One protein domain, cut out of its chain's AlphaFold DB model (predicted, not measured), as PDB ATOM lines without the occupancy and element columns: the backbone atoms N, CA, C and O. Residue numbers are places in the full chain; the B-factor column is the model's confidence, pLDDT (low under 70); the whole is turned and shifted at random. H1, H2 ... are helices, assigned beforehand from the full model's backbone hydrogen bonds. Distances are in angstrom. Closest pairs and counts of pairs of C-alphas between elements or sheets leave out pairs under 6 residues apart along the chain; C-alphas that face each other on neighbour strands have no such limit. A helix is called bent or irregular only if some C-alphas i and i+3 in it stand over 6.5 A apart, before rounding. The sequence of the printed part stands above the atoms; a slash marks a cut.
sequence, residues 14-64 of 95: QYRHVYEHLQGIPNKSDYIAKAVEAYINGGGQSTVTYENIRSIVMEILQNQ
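AT A GLANCE: This is residues 14 to 64 of the 95 residues of an uncharacterized protein of Parageobacillus thermoglucosidasius (UniProt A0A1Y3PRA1). Three helices are strung one after another in an open, drawn-out arrangement with no packed core: H1 and H2 make a corner near their joined ends, and H3 sits well away at the far end of an outstretched link, residues 44 to 49. H2, this link and H3 follow one another along the longest axis, while H1 turns off to the side at the other end. The printed part has 51 residues with three named helices, in the order H1, H2, H3, and no named strand; the class is all helix. The whole is extended, with a radius of gyration of the C-alphas of 18.4 A, and the C-alphas span 54 by 23 by 12 A.

IN THESE COORDINATES: H1 covers residues 14 to 24, begins with C-alpha 14 at (4.662, -23.775, 52.032) and is 18.4 A long from first to last C-alpha. It is irregular: C-alphas 14 and 17 are 7.8 A apart. H2, residues 28 to 43, is the longest helix by residues, with 16, and measures 19.4 A; its first C-alpha is at (10.128, -23.813, 33.064). It too is irregular, with C-alphas 40 and 43 at 7.1 A. H3 covers residues 50 to 63, measures 19.7 A and ends with C-alpha 63 at (-25.462, -57.559, 35.729).

HOW THE PARTS SIT: H1 and H2 are close but not clearly touching, with 1 pair of C-alphas within 8 A. Their closest C-alphas, those of Leu 22 and Lys 28, are 6.3 A apart. The two helices run opposite ways at a steep tilt of 59 degrees, and their centres are 16.2 A apart. H3 is apart from H1 and from H2, and residues 45 to 64, of which 50 to 63 belong to H3, stand free. In H3 every O i to N i+4 pair is within hydrogen-bond range; in H1 5 of 7 such pairs are, and in H2 10 of 12.

THE WHOLE: The outline is a rod, and the two C-alphas farthest apart, those of Gln 23 and Gln 64, are 54.0 A from each other. The first and last printed C-alphas, those of Gln 14 and Gln 64, are 49.0 A apart. The printed part has no cut. The link from H1 to H2, with 3 residues between them, is tight; the link from H2 to H3, with 6, is short; neither is long. The mean pLDDT of the printed part is 84.2, and it is under 70 at residues 43 to 50 and at residue 64.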
ATOM      1  N   GLN A  14       4.981 -22.340  51.988       98.25
ATOM      2  CA  GLN A  14       4.662 -23.775  52.032       98.25
ATOM      3  C   GLN A  14       4.939 -24.521  50.710       98.25
ATOM      4  O   GLN A  14       5.152 -25.729  50.713       98.25
ATOM      5  N   TYR A  15       4.994 -23.806  49.582       97.81
ATOM      6  CA  TYR A  15       5.285 -24.356  48.254       97.81
ATOM      7  C   TYR A  15       6.731 -24.103  47.808       97.81
ATOM      8  O   TYR A  15       7.042 -24.213  46.622       97.81
ATOM      9  N   ARG A  16       7.632 -23.774  48.744       97.19
ATOM     10  CA  ARG A  16       9.058 -23.544  48.461       97.19
ATOM     11  C   ARG A  16       9.702 -24.701  47.693       97.19
ATOM     12  O   ARG A  16      10.439 -24.458  46.744       97.19
ATOM     13  N   HIS A  17       9.371 -25.937  48.053       97.38
ATOM     14  CA  HIS A  17       9.880 -27.136  47.386       97.38
ATOM     15  C   HIS A  17       9.513 -27.184  45.888       97.38
ATOM     16  O   HIS A  17      10.339 -27.569  45.065       97.38
ATOM     17  N   VAL A  18       8.311 -26.728  45.506       95.56
ATOM     18  CA  VAL A  18       7.886 -26.639  44.095       95.56
ATOM     19  C   VAL A  18       8.720 -25.602  43.348       95.56
ATOM     20  O   VAL A  18       9.171 -25.851  42.231       95.56
ATOM     21  N   TYR A  19       8.954 -24.445  43.970       96.00
ATOM     22  CA  TYR A  19       9.794 -23.397  43.397       96.00
ATOM     23  C   TYR A  19      11.232 -23.882  43.167       96.00
ATOM     24  O   TYR A  19      11.768 -23.709  42.073       96.00
ATOM     25  N   GLU A  20      11.844 -24.526  44.164       96.56
ATOM     26  CA  GLU A  20      13.207 -25.068  44.066       96.56
ATOM     27  C   GLU A  20      13.310 -26.152  42.986       96.56
ATOM     28  O   GLU A  20      14.247 -26.143  42.189       96.56
ATOM     29  N   HIS A  21      12.306 -27.023  42.876       95.62
ATOM     30  CA  HIS A  21      12.232 -28.002  41.794       95.62
ATOM     31  C   HIS A  21      12.182 -27.329  40.412       95.62
ATOM     32  O   HIS A  21      12.969 -27.657  39.522       95.62
ATOM     33  N   LEU A  22      11.310 -26.327  40.238       95.19
ATOM     34  CA  LEU A  22      11.201 -25.586  38.980       95.19
ATOM     35  C   LEU A  22      12.502 -24.859  38.625       95.19
ATOM     36  O   LEU A  22      12.826 -24.759  37.441       95.19
ATOM     37  N   GLN A  23      13.284 -24.386  39.603       94.50
ATOM     38  CA  GLN A  23      14.589 -23.764  39.353       94.50
ATOM     39  C   GLN A  23      15.568 -24.701  38.627       94.50
ATOM     40  O   GLN A  23      16.297 -24.232  37.750       94.50
ATOM     41  N   GLY A  24      15.500 -26.014  38.865       93.44
ATOM     42  CA  GLY A  24      16.317 -27.013  38.164       93.44
ATOM     43  C   GLY A  24      15.860 -27.350  36.738       93.44
ATOM     44  O   GLY A  24      16.644 -27.878  35.956       93.44
ATOM     45  N   ILE A  25      14.615 -27.031  36.360       94.50
ATOM     46  CA  ILE A  25      14.051 -27.449  35.067       94.50
ATOM     47  C   ILE A  25      14.429 -26.484  33.923       94.50
ATOM     48  O   ILE A  25      14.176 -25.276  34.026       94.50
ATOM     49  N   PRO A  26      14.985 -26.971  32.797       91.88
ATOM     50  CA  PRO A  26      15.141 -26.162  31.591       91.88
ATOM     51  C   PRO A  26      13.767 -25.862  30.970       91.88
ATOM     52  O   PRO A  26      12.889 -26.718  30.947       91.88
ATOM     53  N   ASN A  27      13.561 -24.647  30.452       93.88
ATOM     54  CA  ASN A  27      12.284 -24.216  29.852       93.88
ATOM     55  C   ASN A  27      11.057 -24.343  30.785       93.88
ATOM     56  O   ASN A  27      10.008 -24.858  30.404       93.88
ATOM     57  N   LYS A  28      11.163 -23.794  32.003       93.62
ATOM     58  CA  LYS A  28      10.128 -23.813  33.064       93.62
ATOM     59  C   LYS A  28       8.723 -23.442  32.579       93.62
ATOM     60  O   LYS A  28       7.750 -24.040  33.017       93.62
ATOM     61  N   SER A  29       8.612 -22.463  31.679       92.31
ATOM     62  CA  SER A  29       7.323 -22.028  31.132       92.31
ATOM     63  C   SER A  29       6.620 -23.127  30.330       92.31
ATOM     64  O   SER A  29       5.416 -23.289  30.481       92.31
ATOM     65  N   ASP A  30       7.364 -23.888  29.522       94.44
ATOM     66  CA  ASP A  30       6.820 -25.012  28.745       94.44
ATOM     67  C   ASP A  30       6.435 -26.175  29.666       94.44
ATOM     68  O   ASP A  30       5.355 -26.745  29.543       94.44
ATOM     69  N   TYR A  31       7.280 -26.461  30.660       95.12
ATOM     70  CA  TYR A  31       6.997 -27.472  31.678       95.12
ATOM     71  C   TYR A  31       5.701 -27.178  32.447       95.12
ATOM     72  O   TYR A  31       4.832 -28.041  32.552       95.12
ATOM     73  N   ILE A  32       5.544 -25.946  32.949       94.88
ATOM     74  CA  ILE A  32       4.338 -25.528  33.676       94.88
ATOM     75  C   ILE A  32       3.115 -25.593  32.756       94.88
ATOM     76  O   ILE A  32       2.077 -26.089  33.184       94.88
ATOM     77  N   ALA A  33       3.229 -25.139  31.503       94.06
ATOM     78  CA  ALA A  33       2.126 -25.191  30.546       94.06
ATOM     79  C   ALA A  33       1.636 -26.629  30.319       94.06
ATOM     80  O   ALA A  33       0.443 -26.880  30.450       94.06
ATOM     81  N   LYS A  34       2.551 -27.577  30.085       93.38
ATOM     82  CA  LYS A  34       2.220 -29.001  29.911       93.38
ATOM     83  C   LYS A  34       1.613 -29.627  31.161       93.38
ATOM     84  O   LYS A  34       0.651 -30.378  31.060       93.38
ATOM     85  N   ALA A  35       2.148 -29.314  32.342       91.62
ATOM     86  CA  ALA A  35       1.609 -29.828  33.600       91.62
ATOM     87  C   ALA A  35       0.176 -29.325  33.852       91.62
ATOM     88  O   ALA A  35      -0.697 -30.096  34.250       91.62
ATOM     89  N   VAL A  36      -0.080 -28.043  33.580       92.06
ATOM     90  CA  VAL A  36      -1.413 -27.439  33.701       92.06
ATOM     91  C   VAL A  36      -2.365 -27.980  32.632       92.06
ATOM     92  O   VAL A  36      -3.506 -28.292  32.951       92.06
ATOM     93  N   GLU A  37      -1.906 -28.151  31.393       92.69
ATOM     94  CA  GLU A  37      -2.682 -28.760  30.306       92.69
ATOM     95  C   GLU A  37      -3.085 -30.201  30.642       92.69
ATOM     96  O   GLU A  37      -4.255 -30.554  30.516       92.69
ATOM     97  N   ALA A  38      -2.158 -31.011  31.159       89.75
ATOM     98  CA  ALA A  38      -2.457 -32.362  31.626       89.75
ATOM     99  C   ALA A  38      -3.492 -32.361  32.761       89.75
ATOM    100  O   ALA A  38      -4.406 -33.182  32.758       89.75
ATOM    101  N   TYR A  39      -3.391 -31.422  33.706       86.38
ATOM    102  CA  TYR A  39      -4.368 -31.275  34.783       86.38
ATOM    103  C   TYR A  39      -5.762 -30.895  34.255       86.38
ATOM    104  O   TYR A  39      -6.748 -31.512  34.654       86.38
ATOM    105  N   ILE A  40      -5.841 -29.929  33.330       88.06
ATOM    106  CA  ILE A  40      -7.096 -29.481  32.699       88.06
ATOM    107  C   ILE A  40      -7.742 -30.610  31.889       88.06
ATOM    108  O   ILE A  40      -8.948 -30.815  31.983       88.06
ATOM    109  N   ASN A  41      -6.944 -31.373  31.139       86.81
ATOM    110  CA  ASN A  41      -7.412 -32.456  30.270       86.81
ATOM    111  C   ASN A  41      -7.770 -33.748  31.032       86.81
ATOM    112  O   ASN A  41      -7.901 -34.808  30.425       86.81
ATOM    113  N   GLY A  42      -7.921 -33.685  32.358       71.50
ATOM    114  CA  GLY A  42      -8.363 -34.814  33.180       71.50
ATOM    115  C   GLY A  42      -7.240 -35.702  33.720       71.50
ATOM    116  O   GLY A  42      -7.513 -36.605  34.501       71.50
ATOM    117  N   GLY A  43      -5.969 -35.416  33.423       62.41
ATOM    118  CA  GLY A  43      -4.815 -36.100  34.025       62.41
ATOM    119  C   GLY A  43      -4.616 -35.795  35.518       62.41
ATOM    120  O   GLY A  43      -3.895 -36.513  36.203       62.41
ATOM    121  N   GLY A  44      -5.280 -34.755  36.038       55.28
ATOM    122  CA  GLY A  44      -5.407 -34.476  37.474       55.28
ATOM    123  C   GLY A  44      -6.642 -35.105  38.132       55.28
ATOM    124  O   GLY A  44      -6.793 -35.030  39.349       55.28
ATOM    125  N   GLN A  45      -7.527 -35.722  37.343       56.28
ATOM    126  CA  GLN A  45      -8.748 -36.381  37.795       56.28
ATOM    127  C   GLN A  45      -8.570 -37.898  37.719       56.28
ATOM    128  O   GLN A  45      -9.141 -38.580  36.879       56.28
ATOM    129  N   SER A  46      -7.839 -38.443  38.688       56.78
ATOM    130  CA  SER A  46      -8.242 -39.726  39.263       56.78
ATOM    131  C   SER A  46      -9.074 -39.456  40.512       56.78
ATOM    132  O   SER A  46      -8.775 -39.948  41.596       56.78
ATOM    133  N   THR A  47     -10.128 -38.653  40.386       54.09
ATOM    134  CA  THR A  47     -11.251 -38.818  41.297       54.09
ATOM    135  C   THR A  47     -12.138 -39.839  40.631       54.09
ATOM    136  O   THR A  47     -12.961 -39.511  39.781       54.09
ATOM    137  N   VAL A  48     -11.948 -41.100  41.003       60.66
ATOM    138  CA  VAL A  48     -13.084 -42.006  41.089       60.66
ATOM    139  C   VAL A  48     -14.112 -41.254  41.942       60.66
ATOM    140  O   VAL A  48     -13.984 -41.168  43.161       60.66
ATOM    141  N   THR A  49     -15.018 -40.532  41.286       67.31
ATOM    142  CA  THR A  49     -16.053 -39.756  41.961       67.31
ATOM    143  C   THR A  49     -17.020 -40.740  42.592       67.31
ATOM    144  O   THR A  49     -17.121 -41.896  42.169       67.31
ATOM    145  N   TYR A  50     -17.746 -40.293  43.611       68.88
ATOM    146  CA  TYR A  50     -18.819 -41.093  44.188       68.88
ATOM    147  C   TYR A  50     -19.794 -41.578  43.101       68.88
ATOM    148  O   TYR A  50     -20.224 -42.723  43.121       68.88
ATOM    149  N   GLU A  51     -20.047 -40.751  42.092       72.00
ATOM    150  CA  GLU A  51     -20.860 -41.047  40.916       72.00
ATOM    151  C   GLU A  51     -20.259 -42.160  40.055       72.00
ATOM    152  O   GLU A  51     -20.991 -43.049  39.624       72.00
ATOM    153  N   ASN A  52     -18.936 -42.179  39.862       79.00
ATOM    154  CA  ASN A  52     -18.260 -43.261  39.149       79.00
ATOM    155  C   ASN A  52     -18.338 -44.577  39.939       79.00
ATOM    156  O   ASN A  52     -18.638 -45.615  39.356       79.00
ATOM    157  N   ILE A  53     -18.143 -44.539  41.265       80.62
ATOM    158  CA  ILE A  53     -18.317 -45.716  42.141       80.62
ATOM    159  C   ILE A  53     -19.764 -46.198  42.084       80.62
ATOM    160  O   ILE A  53     -20.012 -47.385  41.900       80.62
ATOM    161  N   ARG A  54     -20.725 -45.281  42.210       81.88
ATOM    162  CA  ARG A  54     -22.155 -45.577  42.159       81.88
ATOM    163  C   ARG A  54     -22.530 -46.208  40.825       81.88
ATOM    164  O   ARG A  54     -23.281 -47.173  40.825       81.88
ATOM    165  N   SER A  55     -22.004 -45.701  39.713       83.44
ATOM    166  CA  SER A  55     -22.245 -46.269  38.384       83.44
ATOM    167  C   SER A  55     -21.719 -47.700  38.290       83.44
ATOM    168  O   SER A  55     -22.462 -48.582  37.880       83.44
ATOM    169  N   ILE A  56     -20.488 -47.945  38.751       85.06
ATOM    170  CA  ILE A  56     -19.875 -49.282  38.752       85.06
ATOM    171  C   ILE A  56     -20.666 -50.245  39.651       85.06
ATOM    172  O   ILE A  56     -20.961 -51.365  39.250       85.06
ATOM    173  N   VAL A  57     -21.056 -49.817  40.855       84.62
ATOM    174  CA  VAL A  57     -21.849 -50.641  41.784       84.62
ATOM    175  C   VAL A  57     -23.224 -50.956  41.197       84.62
ATOM    176  O   VAL A  57     -23.654 -52.103  41.249       84.62
ATOM    177  N   MET A  58     -23.907 -49.973  40.606       84.19
ATOM    178  CA  MET A  58     -25.214 -50.192  39.977       84.19
ATOM    179  C   MET A  58     -25.111 -51.130  38.772       84.19
ATOM    180  O   MET A  58     -25.968 -51.993  38.614       84.19
ATOM    181  N   GLU A  59     -24.060 -51.006  37.962       85.44
ATOM    182  CA  GLU A  59     -23.793 -51.905  36.838       85.44
ATOM    183  C   GLU A  59     -23.531 -53.343  37.311       85.44
ATOM    184  O   GLU A  59     -24.102 -54.287  36.771       85.44
ATOM    185  N   ILE A  60     -22.746 -53.524  38.378       83.88
ATOM    186  CA  ILE A  60     -22.508 -54.837  38.992       83.88
ATOM    187  C   ILE A  60     -23.817 -55.437  39.526       83.88
ATOM    188  O   ILE A  60     -24.105 -56.601  39.260       83.88
ATOM    189  N   LEU A  61     -24.630 -54.653  40.238       79.88
ATOM    190  CA  LEU A  61     -25.908 -55.111  40.795       79.88
ATOM    191  C   LEU A  61     -26.929 -55.476  39.705       79.88
ATOM    192  O   LEU A  61     -27.686 -56.429  39.875       79.88
ATOM    193  N   GLN A  62     -26.941 -54.747  38.587       77.62
ATOM    194  CA  GLN A  62     -27.810 -55.035  37.440       77.62
ATOM    195  C   GLN A  62     -27.348 -56.277  36.669       77.62
ATOM    196  O   GLN A  62     -28.172 -57.111  36.299       77.62
ATOM    197  N   ASN A  63     -26.037 -56.438  36.477       74.75
ATOM    198  CA  ASN A  63     -25.462 -57.559  35.729       74.75
ATOM    199  C   ASN A  63     -25.411 -58.867  36.538       74.75
ATOM    200  O   ASN A  63     -25.335 -59.941  35.945       74.75
ATOM    201  N   GLN A  64     -25.474 -58.802  37.873       66.06
ATOM    202  CA  GLN A  64     -25.501 -59.978  38.758       66.06
ATOM    203  C   GLN A  64     -26.912 -60.509  39.074       66.06
ATOM    204  O   GLN A  64     -27.028 -61.453  39.849       66.06
TER     205      GLN A  64